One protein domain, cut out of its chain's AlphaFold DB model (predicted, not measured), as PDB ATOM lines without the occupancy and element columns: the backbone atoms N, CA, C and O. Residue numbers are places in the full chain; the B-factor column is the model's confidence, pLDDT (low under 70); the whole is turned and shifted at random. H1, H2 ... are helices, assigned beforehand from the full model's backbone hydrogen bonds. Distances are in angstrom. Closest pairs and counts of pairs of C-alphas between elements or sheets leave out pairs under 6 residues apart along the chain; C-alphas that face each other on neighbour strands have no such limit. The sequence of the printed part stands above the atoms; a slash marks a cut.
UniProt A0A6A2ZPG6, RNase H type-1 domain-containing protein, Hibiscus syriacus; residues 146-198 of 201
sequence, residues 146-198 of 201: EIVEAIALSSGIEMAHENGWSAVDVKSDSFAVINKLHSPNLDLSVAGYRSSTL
ATOM      1  N   GLU A 146     -44.908 -24.913  44.022       77.94
ATOM      2  CA  GLU A 146     -44.723 -26.075  43.148       77.94
ATOM      3  C   GLU A 146     -43.764 -25.800  41.976       77.94
ATOM      4  O   GLU A 146     -42.902 -26.623  41.685       77.94
ATOM      5  N   ILE A 147     -43.866 -24.632  41.327       77.38
ATOM      6  CA  ILE A 147     -42.958 -24.245  40.234       77.38
ATOM      7  C   ILE A 147     -41.543 -24.001  40.768       77.38
ATOM      8  O   ILE A 147     -40.572 -24.366  40.112       77.38
ATOM      9  N   VAL A 148     -41.417 -23.379  41.944       80.00
ATOM     10  CA  VAL A 148     -40.109 -23.129  42.570       80.00
ATOM     11  C   VAL A 148     -39.410 -24.447  42.908       80.00
ATOM     12  O   VAL A 148     -38.232 -24.595  42.597       80.00
ATOM     13  N   GLU A 149     -40.143 -25.409  43.467       82.38
ATOM     14  CA  GLU A 149     -39.641 -26.752  43.775       82.38
ATOM     15  C   GLU A 149     -39.238 -27.521  42.515       82.38
ATOM     16  O   GLU A 149     -38.147 -28.083  42.460       82.38
ATOM     17  N   ALA A 150     -40.067 -27.491  41.465       80.12
ATOM     18  CA  ALA A 150     -39.728 -28.123  40.191       80.12
ATOM     19  C   ALA A 150     -38.430 -27.544  39.601       80.12
ATOM     20  O   ALA A 150     -37.547 -28.295  39.206       80.12
ATOM     21  N   ILE A 151     -38.272 -26.215  39.617       80.06
ATOM     22  CA  ILE A 151     -37.047 -25.552  39.146       80.06
ATOM     23  C   ILE A 151     -35.836 -25.942  40.001       80.06
ATOM     24  O   ILE A 151     -34.765 -26.187  39.452       80.06
ATOM     25  N   ALA A 152     -35.982 -25.972  41.329       82.19
ATOM     26  CA  ALA A 152     -34.900 -26.360  42.230       82.19
ATOM     27  C   ALA A 152     -34.431 -27.793  41.948       82.19
ATOM     28  O   ALA A 152     -33.230 -28.059  41.916       82.19
ATOM     29  N   LEU A 153     -35.377 -28.692  41.679       83.44
ATOM     30  CA  LEU A 153     -35.104 -30.084  41.371       83.44
ATOM     31  C   LEU A 153     -34.427 -30.255  40.005       83.44
ATOM     32  O   LEU A 153     -33.392 -30.915  39.935       83.44
ATOM     33  N   SER A 154     -34.939 -29.615  38.947       80.44
ATOM     34  CA  SER A 154     -34.311 -29.636  37.616       80.44
ATOM     35  C   SER A 154     -32.878 -29.108  37.664       80.44
ATOM     36  O   SER A 154     -31.963 -29.767  37.184       80.44
ATOM     37  N   SER A 155     -32.661 -27.967  38.323       81.00
ATOM     38  CA  SER A 155     -31.320 -27.396  38.468       81.00
ATOM     39  C   SER A 155     -30.383 -28.270  39.313       81.00
ATOM     40  O   SER A 155     -29.182 -28.287  39.066       81.00
ATOM     41  N   GLY A 156     -30.907 -29.022  40.288       80.62
ATOM     42  CA  GLY A 156     -30.122 -30.011  41.033       80.62
ATOM     43  C   GLY A 156     -29.675 -31.199  40.172       80.62
ATOM     44  O   GLY A 156     -28.553 -31.676  40.335       80.62
ATOM     45  N   ILE A 157     -30.524 -31.651  39.243       82.06
ATOM     46  CA  ILE A 157     -30.202 -32.727  38.290       82.06
ATOM     47  C   ILE A 157     -29.172 -32.252  37.260       82.06
ATOM     48  O   ILE A 157     -28.187 -32.952  37.033       82.06
ATOM     49  N   GLU A 158     -29.356 -31.062  36.679       81.88
ATOM     50  CA  GLU A 158     -28.385 -30.456  35.754       81.88
ATOM     51  C   GLU A 158     -27.007 -30.336  36.401       81.88
ATOM     52  O   GLU A 158     -26.019 -30.805  35.847       81.88
ATOM     53  N   MET A 159     -26.950 -29.802  37.622       80.69
ATOM     54  CA  MET A 159     -25.706 -29.670  38.381       80.69
ATOM     55  C   MET A 159     -25.040 -31.028  38.643       80.69
ATOM     56  O   MET A 159     -23.817 -31.144  38.591       80.69
ATOM     57  N   ALA A 160     -25.818 -32.076  38.920       81.12
ATOM     58  CA  ALA A 160     -25.271 -33.419  39.091       81.12
ATOM     59  C   ALA A 160     -24.689 -33.978  37.782       81.12
ATOM     60  O   ALA A 160     -23.631 -34.610  37.798       81.12
ATOM     61  N   HIS A 161     -25.349 -33.711  36.652       80.25
ATOM     62  CA  HIS A 161     -24.866 -34.090  35.327       80.25
ATOM     63  C   HIS A 161     -23.585 -33.332  34.943       80.25
ATOM     64  O   HIS A 161     -22.609 -33.958  34.532       80.25
ATOM     65  N   GLU A 162     -23.544 -32.012  35.144       82.31
ATOM     66  CA  GLU A 162     -22.356 -31.171  34.918       82.31
ATOM     67  C   GLU A 162     -21.156 -31.629  35.761       82.31
ATOM     68  O   GLU A 162     -20.022 -31.640  35.283       82.31
ATOM     69  N   ASN A 163     -21.412 -32.088  36.988       78.44
ATOM     70  CA  ASN A 163     -20.401 -32.659  37.877       78.44
ATOM     71  C   ASN A 163     -20.035 -34.126  37.556       78.44
ATOM     72  O   ASN A 163     -19.207 -34.722  38.251       78.44
ATOM     73  N   GLY A 164     -20.627 -34.723  36.517       83.25
ATOM     74  CA  GLY A 164     -20.326 -36.081  36.061       83.25
ATOM     75  C   GLY A 164     -20.813 -37.188  37.001       83.25
ATOM     76  O   GLY A 164     -20.224 -38.272  37.031       83.25
ATOM     77  N   TRP A 165     -21.850 -36.939  37.804       83.75
ATOM     78  CA  TRP A 165     -22.386 -37.937  38.730       83.75
ATOM     79  C   TRP A 165     -23.250 -38.957  37.987       83.75
ATOM     80  O   TRP A 165     -24.248 -38.625  37.357       83.75
ATOM     81  N   SER A 166     -22.868 -40.230  38.084       76.81
ATOM     82  CA  SER A 166     -23.513 -41.336  37.365       76.81
ATOM     83  C   SER A 166     -24.781 -41.871  38.036       76.81
ATOM     84  O   SER A 166     -25.523 -42.634  37.420       76.81
ATOM     85  N   ALA A 167     -25.032 -41.495  39.291       77.94
ATOM     86  CA  ALA A 167     -26.214 -41.875  40.052       77.94
ATOM     87  C   ALA A 167     -26.592 -40.747  41.019       77.94
ATOM     88  O   ALA A 167     -25.737 -40.248  41.754       77.94
ATOM     89  N   VAL A 168     -27.868 -40.348  41.014       75.12
ATOM     90  CA  VAL A 168     -28.371 -39.210  41.793       75.12
ATOM     91  C   VAL A 168     -29.641 -39.617  42.532       75.12
ATOM     92  O   VAL A 168     -30.658 -39.914  41.911       75.12
ATOM     93  N   ASP A 169     -29.586 -39.582  43.864       80.19
ATOM     94  CA  ASP A 169     -30.766 -39.719  44.717       80.19
ATOM     95  C   ASP A 169     -31.346 -38.332  45.004       80.19
ATOM     96  O   ASP A 169     -30.789 -37.546  45.776       80.19
ATOM     97  N   VAL A 170     -32.488 -38.028  44.393       75.62
ATOM     98  CA  VAL A 170     -33.159 -36.737  44.558       75.62
ATOM     99  C   VAL A 170     -34.184 -36.814  45.690       75.62
ATOM    100  O   VAL A 170     -35.004 -37.728  45.749       75.62
ATOM    101  N   LYS A 171     -34.164 -35.828  46.594       79.56
ATOM    102  CA  LYS A 171     -35.137 -35.685  47.687       79.56
ATOM    103  C   LYS A 171     -35.770 -34.297  47.628       79.56
ATOM    104  O   LYS A 171     -35.052 -33.305  47.631       79.56
ATOM    105  N   SER A 172     -37.098 -34.239  47.627       80.06
ATOM    106  CA  SER A 172     -37.887 -33.013  47.814       80.06
ATOM    107  C   SER A 172     -38.970 -33.290  48.858       80.06
ATOM    108  O   SER A 172     -39.444 -34.420  48.988       80.06
ATOM    109  N   ASP A 173     -39.336 -32.272  49.631       79.81
ATOM    110  CA  ASP A 173     -40.461 -32.310  50.569       79.81
ATOM    111  C   ASP A 173     -41.815 -32.053  49.873       79.81
ATOM    112  O   ASP A 173     -42.877 -32.216  50.480       79.81
ATOM    113  N   SER A 174     -41.800 -31.732  48.575       80.38
ATOM    114  CA  SER A 174     -42.987 -31.536  47.750       80.38
ATOM    115  C   SER A 174     -43.491 -32.848  47.144       80.38
ATOM    116  O   SER A 174     -43.068 -33.285  46.070       80.38
ATOM    117  N   PHE A 175     -44.482 -33.457  47.800       76.62
ATOM    118  CA  PHE A 175     -45.143 -34.679  47.316       76.62
ATOM    119  C   PHE A 175     -45.730 -34.529  45.901       76.62
ATOM    120  O   PHE A 175     -45.710 -35.475  45.116       76.62
ATOM    121  N   ALA A 176     -46.218 -33.334  45.549       74.00
ATOM    122  CA  ALA A 176     -46.760 -33.049  44.221       74.00
ATOM    123  C   ALA A 176     -45.689 -33.155  43.122       74.00
ATOM    124  O   ALA A 176     -45.941 -33.752  42.078       74.00
ATOM    125  N   VAL A 177     -44.485 -32.630  43.375       74.25
ATOM    126  CA  VAL A 177     -43.362 -32.681  42.425       74.25
ATOM    127  C   VAL A 177     -42.807 -34.102  42.319       74.25
ATOM    128  O   VAL A 177     -42.593 -34.592  41.212       74.25
ATOM    129  N   ILE A 178     -42.666 -34.808  43.446       75.50
ATOM    130  CA  ILE A 178     -42.217 -36.210  43.466       75.50
ATOM    131  C   ILE A 178     -43.175 -37.119  42.684       75.50
ATOM    132  O   ILE A 178     -42.737 -37.893  41.833       75.50
ATOM    133  N   ASN A 179     -44.487 -36.996  42.897       72.50
ATOM    134  CA  ASN A 179     -45.467 -37.797  42.156       72.50
ATOM    135  C   ASN A 179     -45.456 -37.513  40.654       72.50
ATOM    136  O   ASN A 179     -45.689 -38.423  39.859       72.50
ATOM    137  N   LYS A 180     -45.187 -36.266  40.257       72.12
ATOM    138  CA  LYS A 180     -45.059 -35.894  38.845       72.12
ATOM    139  C   LYS A 180     -43.827 -36.520  38.195       72.12
ATOM    140  O   LYS A 180     -43.949 -37.016  37.085       72.12
ATOM    141  N   LEU A 181     -42.693 -36.593  38.894       67.88
ATOM    142  CA  LEU A 181     -41.482 -37.270  38.404       67.88
ATOM    143  C   LEU A 181     -41.662 -38.783  38.252       67.88
ATOM    144  O   LEU A 181     -41.122 -39.385  37.331       67.88
ATOM    145  N   HIS A 182     -42.429 -39.404  39.149       67.88
ATOM    146  CA  HIS A 182     -42.745 -40.831  39.064       67.88
ATOM    147  C   HIS A 182     -43.840 -41.160  38.042       67.88
ATOM    148  O   HIS A 182     -44.084 -42.336  37.764       67.88
ATOM    149  N   SER A 183     -44.523 -40.153  37.494       66.94
ATOM    150  CA  SER A 183     -45.591 -40.369  36.527       66.94
ATOM    151  C   SER A 183     -45.001 -40.625  35.133       66.94
ATOM    152  O   SER A 183     -44.264 -39.787  34.629       66.94
ATOM    153  N   PRO A 184     -45.364 -41.726  34.449       56.56
ATOM    154  CA  PRO A 184     -44.901 -42.010  33.086       56.56
ATOM    155  C   PRO A 184     -45.569 -41.124  32.016       56.56
ATOM    156  O   PRO A 184     -45.298 -41.272  30.827       56.56
ATOM    157  N   ASN A 185     -46.477 -40.233  32.421       55.78
ATOM    158  CA  ASN A 185     -47.222 -39.352  31.531       55.78
ATOM    159  C   ASN A 185     -46.505 -38.007  31.407       55.78
ATOM    160  O   ASN A 185     -46.172 -37.394  32.420       55.78
ATOM    161  N   LEU A 186     -46.339 -37.527  30.172       56.28
ATOM    162  CA  LEU A 186     -45.780 -36.206  29.884       56.28
ATOM    163  C   LEU A 186     -46.611 -35.119  30.593       56.28
ATOM    164  O   LEU A 186     -47.811 -34.982  30.335       56.28
ATOM    165  N   ASP A 187     -45.990 -34.350  31.492       51.16
ATOM    166  CA  ASP A 187     -46.665 -33.239  32.168       51.16
ATOM    167  C   ASP A 187     -46.805 -32.057  31.189       51.16
ATOM    168  O   ASP A 187     -45.841 -31.370  30.861       51.16
ATOM    169  N   LEU A 188     -48.026 -31.826  30.699       59.66
ATOM    170  CA  LEU A 188     -48.372 -30.719  29.796       59.66
ATOM    171  C   LEU A 188     -48.747 -29.427  30.546       59.66
ATOM    172  O   LEU A 188     -49.199 -28.457  29.934       59.66
ATOM    173  N   SER A 189     -48.608 -29.393  31.875       54.62
ATOM    174  CA  SER A 189     -48.807 -28.174  32.657       54.62
ATOM    175  C   SER A 189     -47.681 -27.164  32.416       54.62
ATOM    176  O   SER A 189     -46.609 -27.496  31.922       54.62
ATOM    177  N   VAL A 190     -47.884 -25.905  32.816       54.66
ATOM    178  CA  VAL A 190     -46.843 -24.858  32.734       54.66
ATOM    179  C   VAL A 190     -45.552 -25.272  33.465       54.66
ATOM    180  O   VAL A 190     -44.463 -24.862  33.060       54.66
ATOM    181  N   ALA A 191     -45.659 -26.100  34.511       51.09
ATOM    182  CA  ALA A 191     -44.513 -26.672  35.216       51.09
ATOM    183  C   ALA A 191     -43.778 -27.715  34.354       51.09
ATOM    184  O   ALA A 191     -42.562 -27.624  34.194       51.09
ATOM    185  N   GLY A 192     -44.513 -28.636  33.726       53.88
ATOM    186  CA  GLY A 192     -43.947 -29.637  32.824       53.88
ATOM    187  C   GLY A 192     -43.383 -29.054  31.521       53.88
ATOM    188  O   GLY A 192     -42.299 -29.451  31.103       53.88
ATOM    189  N   TYR A 193     -44.014 -28.024  30.942       53.19
ATOM    190  CA  TYR A 193     -43.498 -27.295  29.772       53.19
ATOM    191  C   TYR A 193     -42.164 -26.594  30.070       53.19
ATOM    192  O   TYR A 193     -41.232 -26.646  29.272       53.19
ATOM    193  N   ARG A 194     -42.022 -25.970  31.248       50.53
ATOM    194  CA  ARG A 194     -40.749 -25.347  31.657       50.53
ATOM    195  C   ARG A 194     -39.663 -26.364  32.000       50.53
ATOM    196  O   ARG A 194     -38.498 -26.051  31.795       50.53
ATOM    197  N   SER A 195     -40.037 -27.552  32.476       43.78
ATOM    198  CA  SER A 195     -39.094 -28.652  32.705       43.78
ATOM    199  C   SER A 195     -38.633 -29.307  31.395       43.78
ATOM    200  O   SER A 195     -37.481 -29.703  31.297       43.78
ATOM    201  N   SER A 196     -39.496 -29.377  30.376       43.56
ATOM    202  CA  SER A 196     -39.182 -29.940  29.047       43.56
ATOM    203  C   SER A 196     -38.507 -28.951  28.091       43.56
ATOM    204  O   SER A 196     -37.877 -29.362  27.125       43.56
ATOM    205  N   THR A 197     -38.539 -27.643  28.376       36.69
ATOM    206  CA  THR A 197     -37.772 -26.639  27.603       36.69
ATOM    207  C   THR A 197     -36.248 -26.765  27.816       36.69
ATOM    208  O   THR A 197     -35.479 -26.085  27.143       36.69
ATOM    209  N   LEU A 198     -35.804 -27.645  28.721       39.50
ATOM    210  CA  LEU A 198     -34.396 -27.992  28.931       39.50
ATOM    211  C   LEU A 198     -34.004 -29.338  28.282       39.50
ATOM    212  O   LEU A 198     -32.840 -29.705  28.343       39.50
TER     213      LEU A 198
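This is residues 146 to 198 of the 201 residues of the protein "RNase H type-1 domain-containing protein" of Hibiscus syriacus (UniProt A0A6A2ZPG6). One long helix, H1, makes most of the length, and two short helices, H2 and H3, pack on different sides of it near its first residues. H3 runs nearly side by side with H1, H2 stands aslant to it, and residues 163 to 174 make a long loop that folds back from the far end of H1 to H2. The printed part has 53 residues, with three named helices in the order H1, H2, H3 and no named strand; its class is all helix. It is compact, with a radius of gyration of the C-alphas of 11.1 A, and spans 30 by 23 by 21 A.

Start at H1, residues 146 to 162. H2, residues 175 to 181, touches it along residues 146 to 150 of H1 alone; look at Ala 150 and Val 177, whose C-alphas are the closest, 6.2 A apart. These two helices run the same way at a steep tilt of 48 degrees. H3, residues 190 to 196, touches H1 too, with the C-alphas of Ile 147 and Ala 191 the closest at 5.8 A. H3 and H1 run the same way at a shallow tilt of 8 degrees. H2 and H3 are apart. In H1, H2 and H3 every O i to N i+4 pair is within hydrogen-bond range.

Find C-alpha 146 at (-44.723, -26.075, 43.148); from there H1 runs 24.4 A to C-alpha 162 at (-22.356, -31.171, 34.918). H2 begins at Phe 175 and covers 10.0 A to Leu 181. H3 covers 9.9 A from Val 190 to C-alpha 196 at (-39.182, -29.940, 29.047).

The two C-alphas farthest apart, those of Gly 164 and Ser 189, are 29.8 A from each other. The printed part has no cut. The link from H1 to H2 is long, 12 residues, and that from H2 to H3 is short, 8 residues. The mean pLDDT of the printed part is 70.4, and residues 181 to 198 are under 70.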